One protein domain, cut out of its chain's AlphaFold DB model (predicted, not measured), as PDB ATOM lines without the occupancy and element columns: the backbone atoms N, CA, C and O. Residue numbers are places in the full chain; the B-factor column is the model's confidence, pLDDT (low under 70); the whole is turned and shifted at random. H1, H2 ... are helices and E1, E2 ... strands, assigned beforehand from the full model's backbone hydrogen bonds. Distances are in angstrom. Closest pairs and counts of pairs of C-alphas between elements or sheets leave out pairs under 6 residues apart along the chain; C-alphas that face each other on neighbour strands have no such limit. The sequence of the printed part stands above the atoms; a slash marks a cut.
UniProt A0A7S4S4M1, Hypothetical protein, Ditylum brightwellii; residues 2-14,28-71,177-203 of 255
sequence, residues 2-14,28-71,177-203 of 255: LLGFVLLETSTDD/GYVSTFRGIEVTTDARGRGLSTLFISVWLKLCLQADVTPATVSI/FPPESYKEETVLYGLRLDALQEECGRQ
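What this domain is: This is residues 2 to 14, 28 to 71 and 177 to 203 of the 255 residues of the protein "Hypothetical protein" of Ditylum brightwellii (UniProt A0A7S4S4M1). A strongly twisted sheet, made of two long strands, E1 and E2, and the short E3, has helix H1 lying lengthwise over one face. Beyond H1, on its side away from the sheet, the long helix H3 runs back the opposite way near H1, and the short H2 precedes it, off the sheet. The printed part has 84 residues with three named strands and three named helices, in the order E1 E2 H1 E3 H2 H3; the sheet's order is E1, E2, E3, mixed, and the class is mixed, helices and strands. The whole is only just compact, close to loose, with a radius of gyration of the C-alphas of 14.0 A, and elongated, spanning 43 by 28 by 20 A.

Where its parts are: E1, residues 4 to 12, is 26.8 A long and begins with C-alpha 4 at (-46.066, -22.008, 9.252). E2, residues 29 to 38, is also 26.8 A long. H1, residues 47 to 61, is 20.9 A long and begins with C-alpha 47 at (-39.757, -27.569, 9.399). E3, residues 64 to 68, measures 12.8 A. H2, residues 180 to 183, measures 6.0 A. H3, residues 190 to 203, is 21.6 A long and ends with C-alpha 203 at (-30.494, -32.927, 1.165).

How they stand to each other: E1 and E2 are antiparallel at 163 degrees, with N 5 and O 37 at 2.9 A and N 32 and O 9 at 2.7 A, within hydrogen-bond range. E2 and E3 are parallel at 49 degrees, with N 33 and O 67 at 2.8 A. E2, H1 and E3 form a strand-helix-strand unit, two parallel neighbour strands with a helix between them in the chain, and its crossover is right-handed. H1 is on the sheet at a height over the sheet of 7.9 A, two layers, a helix on one face of a sheet. H1 lies over E1 and E2, and on the local plane it stands at 29 degrees to E1, only just along the strands. The closest C-alphas of H1 and E3 are those of Cys 59 and Pro 66, 6.1 A apart. H1 and H3 are close but not clearly touching, their closest C-alphas, of Ser 53 and Leu 193, being 7.7 A apart; they stand at a shallow tilt of 14 degrees, opposite ways. H2 and H3 are apart. In H1 every O i to N i+4 pair is within hydrogen-bond range, in H3 7 of 10, and H2 is too short for such a pair.

The domain as a whole: The C-alphas farthest apart, of Asp 14 and Arg 202, are 46.0 A from each other. Residues 15 to 27 are not printed, with 9.0 A between C-alphas 14 and 28, nor are residues 72 to 176, with 11.3 A between C-alphas 71 and 177. Of the links that are printed whole, H1 to E3 is tight, E2 to H1 and H2 to H3 are short, and no link is long. Mean pLDDT of the printed part is 81.7; residue 14, residue 183 and residues 185 to 203 are under 70.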
ATOM      1  N   LEU A   2     -44.935 -16.214   5.471       85.75
ATOM      2  CA  LEU A   2     -45.007 -17.068   6.670       85.75
ATOM      3  C   LEU A   2     -44.867 -18.541   6.254       85.75
ATOM      4  O   LEU A   2     -45.588 -18.993   5.368       85.75
ATOM      5  N   LEU A   3     -43.946 -19.281   6.877       91.88
ATOM      6  CA  LEU A   3     -43.687 -20.692   6.544       91.88
ATOM      7  C   LEU A   3     -44.620 -21.660   7.292       91.88
ATOM      8  O   LEU A   3     -44.846 -22.787   6.855       91.88
ATOM      9  N   GLY A   4     -45.170 -21.220   8.422       93.25
ATOM     10  CA  GLY A   4     -46.066 -22.008   9.252       93.25
ATOM     11  C   GLY A   4     -46.233 -21.409  10.645       93.25
ATOM     12  O   GLY A   4     -45.733 -20.319  10.926       93.25
ATOM     13  N   PHE A   5     -46.939 -22.126  11.513       93.94
ATOM     14  CA  PHE A   5     -47.126 -21.755  12.914       93.94
ATOM     15  C   PHE A   5     -47.258 -22.988  13.810       93.94
ATOM     16  O   PHE A   5     -47.637 -24.078  13.365       93.94
ATOM     17  N   VAL A   6     -46.964 -22.794  15.093       94.00
ATOM     18  CA  VAL A   6     -47.176 -23.788  16.151       94.00
ATOM     19  C   VAL A   6     -48.368 -23.360  16.999       94.00
ATOM     20  O   VAL A   6     -48.533 -22.177  17.301       94.00
ATOM     21  N   LEU A   7     -49.212 -24.324  17.362       94.44
ATOM     22  CA  LEU A   7     -50.309 -24.134  18.304       94.44
ATOM     23  C   LEU A   7     -49.873 -24.630  19.676       94.44
ATOM     24  O   LEU A   7     -49.675 -25.835  19.866       94.44
ATOM     25  N   LEU A   8     -49.756 -23.694  20.611       95.31
ATOM     26  CA  LEU A   8     -49.397 -23.945  21.998       95.31
ATOM     27  C   LEU A   8     -50.520 -23.485  22.925       95.31
ATOM     28  O   LEU A   8     -51.257 -22.543  22.625       95.31
ATOM     29  N   GLU A   9     -50.619 -24.153  24.058       94.12
ATOM     30  CA  GLU A   9     -51.485 -23.791  25.172       94.12
ATOM     31  C   GLU A   9     -50.648 -23.820  26.441       94.12
ATOM     32  O   GLU A   9     -49.869 -24.747  26.638       94.12
ATOM     33  N   THR A  10     -50.782 -22.804  27.277       92.75
ATOM     34  CA  THR A  10     -50.110 -22.731  28.571       92.75
ATOM     35  C   THR A  10     -51.140 -22.939  29.665       92.75
ATOM     36  O   THR A  10     -52.226 -22.366  29.596       92.75
ATOM     37  N   SER A  11     -50.810 -23.759  30.652       91.00
ATOM     38  CA  SER A  11     -51.625 -23.959  31.847       91.00
ATOM     39  C   SER A  11     -50.736 -23.982  33.079       91.00
ATOM     40  O   SER A  11     -49.562 -24.354  33.008       91.00
ATOM     41  N   THR A  12     -51.301 -23.573  34.200       89.12
ATOM     42  CA  THR A  12     -50.750 -23.781  35.534       89.12
ATOM     43  C   THR A  12     -51.287 -25.104  36.079       89.12
ATOM     44  O   THR A  12     -52.465 -25.404  35.884       89.12
ATOM     45  N   ASP A  13     -50.438 -25.920  36.708       75.88
ATOM     46  CA  ASP A  13     -50.892 -27.112  37.442       75.88
ATOM     47  C   ASP A  13     -51.532 -26.640  38.761       75.88
ATOM     48  O   ASP A  13     -50.851 -26.473  39.765       75.88
ATOM     49  N   ASP A  14     -52.823 -26.309  38.711       68.75
ATOM     50  CA  ASP A  14     -53.611 -25.725  39.813       68.75
ATOM     51  C   ASP A  14     -54.517 -26.733  40.538       68.75
ATOM     52  O   ASP A  14     -55.397 -26.337  41.292       68.75
ATOM     53  N   GLY A  28     -45.407 -25.186  38.930       83.94
ATOM     54  CA  GLY A  28     -44.926 -25.556  37.607       83.94
ATOM     55  C   GLY A  28     -45.853 -25.008  36.524       83.94
ATOM     56  O   GLY A  28     -47.065 -25.219  36.560       83.94
ATOM     57  N   TYR A  29     -45.287 -24.316  35.537       91.44
ATOM     58  CA  TYR A  29     -46.004 -23.993  34.306       91.44
ATOM     59  C   TYR A  29     -45.850 -25.142  33.308       91.44
ATOM     60  O   TYR A  29     -44.776 -25.741  33.176       91.44
ATOM     61  N   VAL A  30     -46.908 -25.413  32.546       92.00
ATOM     62  CA  VAL A  30     -46.923 -26.438  31.500       92.00
ATOM     63  C   VAL A  30     -47.208 -25.789  30.148       92.00
ATOM     64  O   VAL A  30     -48.196 -25.075  29.978       92.00
ATOM     65  N   SER A  31     -46.362 -26.063  29.150       95.12
ATOM     66  CA  SER A  31     -46.597 -25.687  27.750       95.12
ATOM     67  C   SER A  31     -47.042 -26.920  26.984       95.12
ATOM     68  O   SER A  31     -46.270 -27.846  26.756       95.12
ATOM     69  N   THR A  32     -48.296 -26.942  26.565       95.56
ATOM     70  CA  THR A  32     -48.910 -28.045  25.842       95.56
ATOM     71  C   THR A  32     -48.868 -27.807  24.334       95.56
ATOM     72  O   THR A  32     -49.535 -26.922  23.791       95.56
ATOM     73  N   PHE A  33     -48.144 -28.664  23.617       96.81
ATOM     74  CA  PHE A  33     -48.140 -28.702  22.160       96.81
ATOM     75  C   PHE A  33     -49.443 -29.306  21.630       96.81
ATOM     76  O   PHE A  33     -49.735 -30.492  21.834       96.81
ATOM     77  N   ARG A  34     -50.218 -28.498  20.899       94.38
ATOM     78  CA  ARG A  34     -51.496 -28.900  20.288       94.38
ATOM     79  C   ARG A  34     -51.328 -29.353  18.843       94.38
ATOM     80  O   ARG A  34     -51.998 -30.290  18.406       94.38
ATOM     81  N   GLY A  35     -50.451 -28.699  18.090       93.88
ATOM     82  CA  GLY A  35     -50.287 -28.980  16.674       93.88
ATOM     83  C   GLY A  35     -49.369 -28.002  15.960       93.88
ATOM     84  O   GLY A  35     -48.856 -27.049  16.538       93.88
ATOM     85  N   ILE A  36     -49.184 -28.263  14.673       94.88
ATOM     86  CA  ILE A  36     -48.314 -27.500  13.791       94.88
ATOM     87  C   ILE A  36     -48.953 -27.424  12.416       94.88
ATOM     88  O   ILE A  36     -49.492 -28.419  11.922       94.88
ATOM     89  N   GLU A  37     -48.872 -26.259  11.796       92.75
ATOM     90  CA  GLU A  37     -49.275 -26.069  10.413       92.75
ATOM     91  C   GLU A  37     -48.099 -25.509   9.624       92.75
ATOM     92  O   GLU A  37     -47.471 -24.533  10.024       92.75
ATOM     93  N   VAL A  38     -47.787 -26.165   8.508       91.94
ATOM     94  CA  VAL A  38     -46.721 -25.772   7.583       91.94
ATOM     95  C   VAL A  38     -47.355 -25.568   6.215       91.94
ATOM     96  O   VAL A  38     -48.140 -26.420   5.761       91.94
ATOM     97  N   THR A  39     -47.012 -24.454   5.567       92.19
ATOM     98  CA  THR A  39     -47.492 -24.136   4.217       92.19
ATOM     99  C   THR A  39     -47.092 -25.236   3.243       92.19
ATOM    100  O   THR A  39     -46.062 -25.889   3.405       92.19
ATOM    101  N   THR A  40     -47.927 -25.488   2.235       88.88
ATOM    102  CA  THR A  40     -47.727 -26.585   1.272       88.88
ATOM    103  C   THR A  40     -46.346 -26.557   0.632       88.88
ATOM    104  O   THR A  40     -45.714 -27.604   0.513       88.88
ATOM    105  N   ASP A  41     -45.848 -25.364   0.328       90.56
ATOM    106  CA  ASP A  41     -44.598 -25.144  -0.410       90.56
ATOM    107  C   ASP A  41     -43.356 -25.365   0.465       90.56
ATOM    108  O   ASP A  41     -42.239 -25.564  -0.029       90.56
ATOM    109  N   ALA A  42     -43.556 -25.353   1.785       89.38
ATOM    110  CA  ALA A  42     -42.521 -25.541   2.789       89.38
ATOM    111  C   ALA A  42     -42.557 -26.942   3.438       89.38
ATOM    112  O   ALA A  42     -41.690 -27.279   4.250       89.38
ATOM    113  N   ARG A  43     -43.526 -27.796   3.075       86.75
ATOM    114  CA  ARG A  43     -43.580 -29.197   3.527       86.75
ATOM    115  C   ARG A  43     -42.408 -30.002   2.968       86.75
ATOM    116  O   ARG A  43     -41.819 -29.665   1.950       86.75
ATOM    117  N   GLY A  44     -42.037 -31.068   3.677       83.56
ATOM    118  CA  GLY A  44     -40.890 -31.910   3.316       83.56
ATOM    119  C   GLY A  44     -39.521 -31.309   3.653       83.56
ATOM    120  O   GLY A  44     -38.547 -32.047   3.691       83.56
ATOM    121  N   ARG A  45     -39.437 -30.019   4.008       88.44
ATOM    122  CA  ARG A  45     -38.180 -29.322   4.346       88.44
ATOM    123  C   ARG A  45     -37.736 -29.475   5.809       88.44
ATOM    124  O   ARG A  45     -36.984 -28.657   6.316       88.44
ATOM    125  N   GLY A  46     -38.278 -30.451   6.538       88.31
ATOM    126  CA  GLY A  46     -37.927 -30.673   7.949       88.31
ATOM    127  C   GLY A  46     -38.434 -29.615   8.948       88.31
ATOM    128  O   GLY A  46     -38.108 -29.705  10.129       88.31
ATOM    129  N   LEU A  47     -39.279 -28.661   8.532       91.19
ATOM    130  CA  LEU A  47     -39.757 -27.569   9.399       91.19
ATOM    131  C   LEU A  47     -40.488 -28.035  10.664       91.19
ATOM    132  O   LEU A  47     -40.413 -27.366  11.688       91.19
ATOM    133  N   SER A  48     -41.149 -29.197  10.635       91.00
ATOM    134  CA  SER A  48     -41.772 -29.764  11.838       91.00
ATOM    135  C   SER A  48     -40.755 -30.051  12.938       91.00
ATOM    136  O   SER A  48     -41.032 -29.824  14.110       91.00
ATOM    137  N   THR A  49     -39.572 -30.532  12.548       92.12
ATOM    138  CA  THR A  49     -38.477 -30.804  13.479       92.12
ATOM    139  C   THR A  49     -37.938 -29.491  14.027       92.12
ATOM    140  O   THR A  49     -37.824 -29.361  15.237       92.12
ATOM    141  N   LEU A  50     -37.713 -28.494  13.163       91.94
ATOM    142  CA  LEU A  50     -37.251 -27.165  13.573       91.94
ATOM    143  C   LEU A  50     -38.211 -26.496  14.568       91.94
ATOM    144  O   LEU A  50     -37.784 -26.034  15.620       91.94
ATOM    145  N   PHE A  51     -39.507 -26.462  14.262       94.25
ATOM    146  CA  PHE A  51     -40.507 -25.828  15.122       94.25
ATOM    147  C   PHE A  51     -40.639 -26.533  16.477       94.25
ATOM    148  O   PHE A  51     -40.755 -25.855  17.495       94.25
ATOM    149  N   ILE A  52     -40.564 -27.870  16.515       94.25
ATOM    150  CA  ILE A  52     -40.520 -28.607  17.784       94.25
ATOM    151  C   ILE A  52     -39.230 -28.286  18.547       94.25
ATOM    152  O   ILE A  52     -39.311 -28.003  19.736       94.25
ATOM    153  N   SER A  53     -38.064 -28.257  17.892       92.50
ATOM    154  CA  SER A  53     -36.798 -27.876  18.538       92.50
ATOM    155  C   SER A  53     -36.869 -26.492  19.181       92.50
ATOM    156  O   SER A  53     -36.451 -26.324  20.324       92.50
ATOM    157  N   VAL A  54     -37.404 -25.504  18.455       93.06
ATOM    158  CA  VAL A  54     -37.566 -24.130  18.952       93.06
ATOM    159  C   VAL A  54     -38.503 -24.109  20.154       93.06
ATOM    160  O   VAL A  54     -38.148 -23.548  21.183       93.06
ATOM    161  N   TRP A  55     -39.660 -24.769  20.063       94.94
ATOM    162  CA  TRP A  55     -40.597 -24.868  21.182       94.94
ATOM    163  C   TRP A  55     -39.963 -25.514  22.423       94.94
ATOM    164  O   TRP A  55     -40.086 -24.972  23.516       94.94
ATOM    165  N   LEU A  56     -39.232 -26.619  22.262       93.31
ATOM    166  CA  LEU A  56     -38.538 -27.288  23.367       93.31
ATOM    167  C   LEU A  56     -37.470 -26.392  23.999       93.31
ATOM    168  O   LEU A  56     -37.355 -26.349  25.220       93.31
ATOM    169  N   LYS A  57     -36.715 -25.651  23.179       90.06
ATOM    170  CA  LYS A  57     -35.720 -24.689  23.664       90.06
ATOM    171  C   LYS A  57     -36.375 -23.571  24.478       90.06
ATOM    172  O   LYS A  57     -35.862 -23.239  25.539       90.06
ATOM    173  N   LEU A  58     -37.508 -23.043  24.015       91.81
ATOM    174  CA  LEU A  58     -38.265 -22.021  24.742       91.81
ATOM    175  C   LEU A  58     -38.818 -22.553  26.070       91.81
ATOM    176  O   LEU A  58     -38.746 -21.850  27.068       91.81
ATOM    177  N   CYS A  59     -39.312 -23.795  26.098       92.88
ATOM    178  CA  CYS A  59     -39.772 -24.433  27.335       92.88
ATOM    179  C   CYS A  59     -38.647 -24.513  28.374       92.88
ATOM    180  O   CYS A  59     -38.846 -24.120  29.515       92.88
ATOM    181  N   LEU A  60     -37.451 -24.941  27.959       89.06
ATOM    182  CA  LEU A  60     -36.281 -25.006  28.839       89.06
ATOM    183  C   LEU A  60     -35.851 -23.623  29.341       89.06
ATOM    184  O   LEU A  60     -35.593 -23.456  30.523       89.06
ATOM    185  N   GLN A  61     -35.795 -22.625  28.456       89.06
ATOM    186  CA  GLN A  61     -35.391 -21.264  28.829       89.06
ATOM    187  C   GLN A  61     -36.369 -20.586  29.794       89.06
ATOM    188  O   GLN A  61     -35.958 -19.712  30.551       89.06
ATOM    189  N   ALA A  62     -37.644 -20.963  29.742       90.81
ATOM    190  CA  ALA A  62     -38.695 -20.405  30.583       90.81
ATOM    191  C   ALA A  62     -38.996 -21.249  31.836       90.81
ATOM    192  O   ALA A  62     -39.931 -20.911  32.553       90.81
ATOM    193  N   ASP A  63     -38.252 -22.337  32.080       88.81
ATOM    194  CA  ASP A  63     -38.536 -23.316  33.146       88.81
ATOM    195  C   ASP A  63     -39.986 -23.854  33.094       88.81
ATOM    196  O   ASP A  63     -40.695 -23.988  34.090       88.81
ATOM    197  N   VAL A  64     -40.466 -24.123  31.876       91.88
ATOM    198  CA  VAL A  64     -41.817 -24.624  31.594       91.88
ATOM    199  C   VAL A  64     -41.735 -26.085  31.168       91.88
ATOM    200  O   VAL A  64     -40.974 -26.448  30.269       91.88
ATOM    201  N   THR A  65     -42.577 -26.942  31.742       91.56
ATOM    202  CA  THR A  65     -42.608 -28.363  31.375       91.56
ATOM    203  C   THR A  65     -43.282 -28.549  30.007       91.56
ATOM    204  O   THR A  65     -44.456 -28.197  29.849       91.56
ATOM    205  N   PRO A  66     -42.599 -29.127  28.996       95.06
ATOM    206  CA  PRO A  66     -43.224 -29.403  27.711       95.06
ATOM    207  C   PRO A  66     -44.165 -30.607  27.828       95.06
ATOM    208  O   PRO A  66     -43.768 -31.702  28.226       95.06
ATOM    209  N   ALA A  67     -45.408 -30.431  27.403       93.50
ATOM    210  CA  ALA A  67     -46.419 -31.474  27.327       93.50
ATOM    211  C   ALA A  67     -47.003 -31.558  25.916       93.50
ATOM    212  O   ALA A  67     -46.848 -30.662  25.086       93.50
ATOM    213  N   THR A  68     -47.700 -32.649  25.617       95.75
ATOM    214  CA  THR A  68     -48.421 -32.797  24.349       95.75
ATOM    215  C   THR A  68     -49.852 -33.237  24.592       95.75
ATOM    216  O   THR A  68     -50.169 -33.965  25.542       95.75
ATOM    217  N   VAL A  69     -50.737 -32.839  23.684       93.50
ATOM    218  CA  VAL A  69     -52.063 -33.456  23.593       93.50
ATOM    219  C   VAL A  69     -52.013 -34.784  22.858       93.50
ATOM    220  O   VAL A  69     -50.969 -35.206  22.376       93.50
ATOM    221  N   SER A  70     -53.170 -35.434  22.729       93.62
ATOM    222  CA  SER A  70     -53.314 -36.619  21.888       93.62
ATOM    223  C   SER A  70     -52.855 -36.333  20.448       93.62
ATOM    224  O   SER A  70     -53.543 -35.657  19.675       93.62
ATOM    225  N   ILE A  71     -51.680 -36.852  20.087       94.50
ATOM    226  CA  ILE A  71     -51.067 -36.647  18.776       94.50
ATOM    227  C   ILE A  71     -51.654 -37.643  17.783       94.50
ATOM    228  O   ILE A  71     -51.428 -38.848  17.861       94.50
ATOM    229  N   PHE A 177     -44.721 -37.678  26.508       92.12
ATOM    230  CA  PHE A 177     -44.068 -37.046  27.650       92.12
ATOM    231  C   PHE A 177     -42.571 -36.904  27.379       92.12
ATOM    232  O   PHE A 177     -41.995 -37.804  26.751       92.12
ATOM    233  N   PRO A 178     -41.952 -35.797  27.820       92.31
ATOM    234  CA  PRO A 178     -40.516 -35.619  27.692       92.31
ATOM    235  C   PRO A 178     -39.776 -36.692  28.515       92.31
ATOM    236  O   PRO A 178     -40.309 -37.157  29.527       92.31
ATOM    237  N   PRO A 179     -38.575 -37.124  28.095       90.69
ATOM    238  CA  PRO A 179     -37.724 -37.991  28.899       90.69
ATOM    239  C   PRO A 179     -37.389 -37.340  30.244       90.69
ATOM    240  O   PRO A 179     -37.278 -36.120  30.339       90.69
ATOM    241  N   GLU A 180     -37.196 -38.161  31.278       86.00
ATOM    242  CA  GLU A 180     -36.921 -37.695  32.648       86.00
ATOM    243  C   GLU A 180     -35.690 -36.782  32.723       86.00
ATOM    244  O   GLU A 180     -35.683 -35.819  33.487       86.00
ATOM    245  N   SER A 181     -34.711 -37.003  31.841       80.50
ATOM    246  CA  SER A 181     -33.511 -36.175  31.715       80.50
ATOM    247  C   SER A 181     -33.773 -34.722  31.301       80.50
ATOM    248  O   SER A 181     -32.860 -33.914  31.400       80.50
ATOM    249  N   TYR A 182     -34.984 -34.346  30.864       76.62
ATOM    250  CA  TYR A 182     -35.331 -32.928  30.661       76.62
ATOM    251  C   TYR A 182     -35.353 -32.126  31.962       76.62
ATOM    252  O   TYR A 182     -35.244 -30.908  31.903       76.62
ATOM    253  N   LYS A 183     -35.504 -32.791  33.114       69.25
ATOM    254  CA  LYS A 183     -35.479 -32.136  34.427       69.25
ATOM    255  C   LYS A 183     -34.059 -31.803  34.892       69.25
ATOM    256  O   LYS A 183     -33.891 -31.010  35.808       69.25
ATOM    257  N   GLU A 184     -33.045 -32.407  34.273       71.69
ATOM    258  CA  GLU A 184     -31.638 -32.197  34.604       71.69
ATOM    259  C   GLU A 184     -31.029 -31.242  33.563       71.69
ATOM    260  O   GLU A 184     -30.714 -31.613  32.433       71.69
ATOM    261  N   GLU A 185     -30.938 -29.973  33.953       58.78
ATOM    262  CA  GLU A 185     -30.917 -28.746  33.143       58.78
ATOM    263  C   GLU A 185     -29.898 -28.622  31.982       58.78
ATOM    264  O   GLU A 185     -29.951 -27.637  31.257       58.78
ATOM    265  N   THR A 186     -28.947 -29.532  31.728       50.41
ATOM    266  CA  THR A 186     -27.679 -29.045  31.130       50.41
ATOM    267  C   THR A 186     -27.123 -29.710  29.868       50.41
ATOM    268  O   THR A 186     -26.274 -29.088  29.235       50.41
ATOM    269  N   VAL A 187     -27.525 -30.914  29.428       51.03
ATOM    270  CA  VAL A 187     -26.617 -31.653  28.501       51.03
ATOM    271  C   VAL A 187     -27.195 -32.102  27.150       51.03
ATOM    272  O   VAL A 187     -26.429 -32.279  26.204       51.03
ATOM    273  N   LEU A 188     -28.510 -32.259  26.959       51.34
ATOM    274  CA  LEU A 188     -28.959 -33.105  25.834       51.34
ATOM    275  C   LEU A 188     -29.243 -32.429  24.475       51.34
ATOM    276  O   LEU A 188     -29.122 -33.102  23.449       51.34
ATOM    277  N   TYR A 189     -29.614 -31.144  24.411       53.19
ATOM    278  CA  TYR A 189     -30.135 -30.562  23.150       53.19
ATOM    279  C   TYR A 189     -29.099 -29.870  22.273       53.19
ATOM    280  O   TYR A 189     -29.310 -29.791  21.061       53.19
ATOM    281  N   GLY A 190     -27.964 -29.452  22.843       50.81
ATOM    282  CA  GLY A 190     -26.869 -28.861  22.070       50.81
ATOM    283  C   GLY A 190     -26.293 -29.839  21.043       50.81
ATOM    284  O   GLY A 190     -26.142 -29.497  19.880       50.81
ATOM    285  N   LEU A 191     -26.088 -31.102  21.426       48.44
ATOM    286  CA  LEU A 191     -25.396 -32.081  20.577       48.44
ATOM    287  C   LEU A 191     -26.261 -32.694  19.464       48.44
ATOM    288  O   LEU A 191     -25.729 -33.312  18.544       48.44
ATOM    289  N   ARG A 192     -27.594 -32.559  19.527       54.72
ATOM    290  CA  ARG A 192     -28.497 -33.196  18.550       54.72
ATOM    291  C   ARG A 192     -29.083 -32.236  17.521       54.72
ATOM    292  O   ARG A 192     -29.456 -32.692  16.442       54.72
ATOM    293  N   LEU A 193     -29.148 -30.938  17.819       55.56
ATOM    294  CA  LEU A 193     -29.547 -29.941  16.823       55.56
ATOM    295  C   LEU A 193     -28.514 -29.834  15.697       55.56
ATOM    296  O   LEU A 193     -28.912 -29.849  14.535       55.56
ATOM    297  N   ASP A 194     -27.222 -29.868  16.023       52.03
ATOM    298  CA  ASP A 194     -26.145 -29.825  15.026       52.03
ATOM    299  C   ASP A 194     -26.172 -31.060  14.107       52.03
ATOM    300  O   ASP A 194     -26.072 -30.944  12.886       52.03
ATOM    301  N   ALA A 195     -26.444 -32.244  14.670       54.53
ATOM    302  CA  ALA A 195     -26.597 -33.478  13.894       54.53
ATOM    303  C   ALA A 195     -27.828 -33.456  12.962       54.53
ATOM    304  O   ALA A 195     -27.787 -33.980  11.849       54.53
ATOM    305  N   LEU A 196     -28.935 -32.836  13.392       54.62
ATOM    306  CA  LEU A 196     -30.135 -32.676  12.559       54.62
ATOM    307  C   LEU A 196     -29.944 -31.611  11.470       54.62
ATOM    308  O   LEU A 196     -30.519 -31.735  10.384       54.62
ATOM    309  N   GLN A 197     -29.129 -30.592  11.741       54.41
ATOM    310  CA  GLN A 197     -28.746 -29.577  10.765       54.41
ATOM    311  C   GLN A 197     -27.849 -30.177   9.672       54.41
ATOM    312  O   GLN A 197     -28.062 -29.889   8.495       54.41
ATOM    313  N   GLU A 198     -26.943 -31.095  10.022       56.78
ATOM    314  CA  GLU A 198     -26.116 -31.827   9.052       56.78
ATOM    315  C   GLU A 198     -26.957 -32.763   8.155       56.78
ATOM    316  O   GLU A 198     -26.740 -32.847   6.944       56.78
ATOM    317  N   GLU A 199     -27.982 -33.419   8.712       56.78
ATOM    318  CA  GLU A 199     -28.878 -34.311   7.957       56.78
ATOM    319  C   GLU A 199     -29.838 -33.541   7.024       56.78
ATOM    320  O   GLU A 199     -30.188 -34.036   5.947       56.78
ATOM    321  N   CYS A 200     -30.220 -32.308   7.387       47.78
ATOM    322  CA  CYS A 200     -30.962 -31.402   6.503       47.78
ATOM    323  C   CYS A 200     -30.062 -30.780   5.423       47.78
ATOM    324  O   CYS A 200     -30.476 -30.707   4.266       47.78
ATOM    325  N   GLY A 201     -28.826 -30.398   5.762       49.09
ATOM    326  CA  GLY A 201     -27.867 -29.801   4.824       49.09
ATOM    327  C   GLY A 201     -27.445 -30.746   3.694       49.09
ATOM    328  O   GLY A 201     -27.280 -30.318   2.550       49.09
ATOM    329  N   ARG A 202     -27.366 -32.057   3.959       51.97
ATOM    330  CA  ARG A 202     -27.053 -33.059   2.921       51.97
ATOM    331  C   ARG A 202     -28.142 -33.198   1.853       51.97
ATOM    332  O   ARG A 202     -27.823 -33.577   0.731       51.97
ATOM    333  N   GLN A 203     -29.403 -32.867   2.153       48.66
ATOM    334  CA  GLN A 203     -30.494 -32.927   1.165       48.66
ATOM    335  C   GLN A 203     -30.550 -31.701   0.245       48.66
ATOM    336  O   GLN A 203     -31.185 -31.769  -0.803       48.66
TER     337      GLN A 203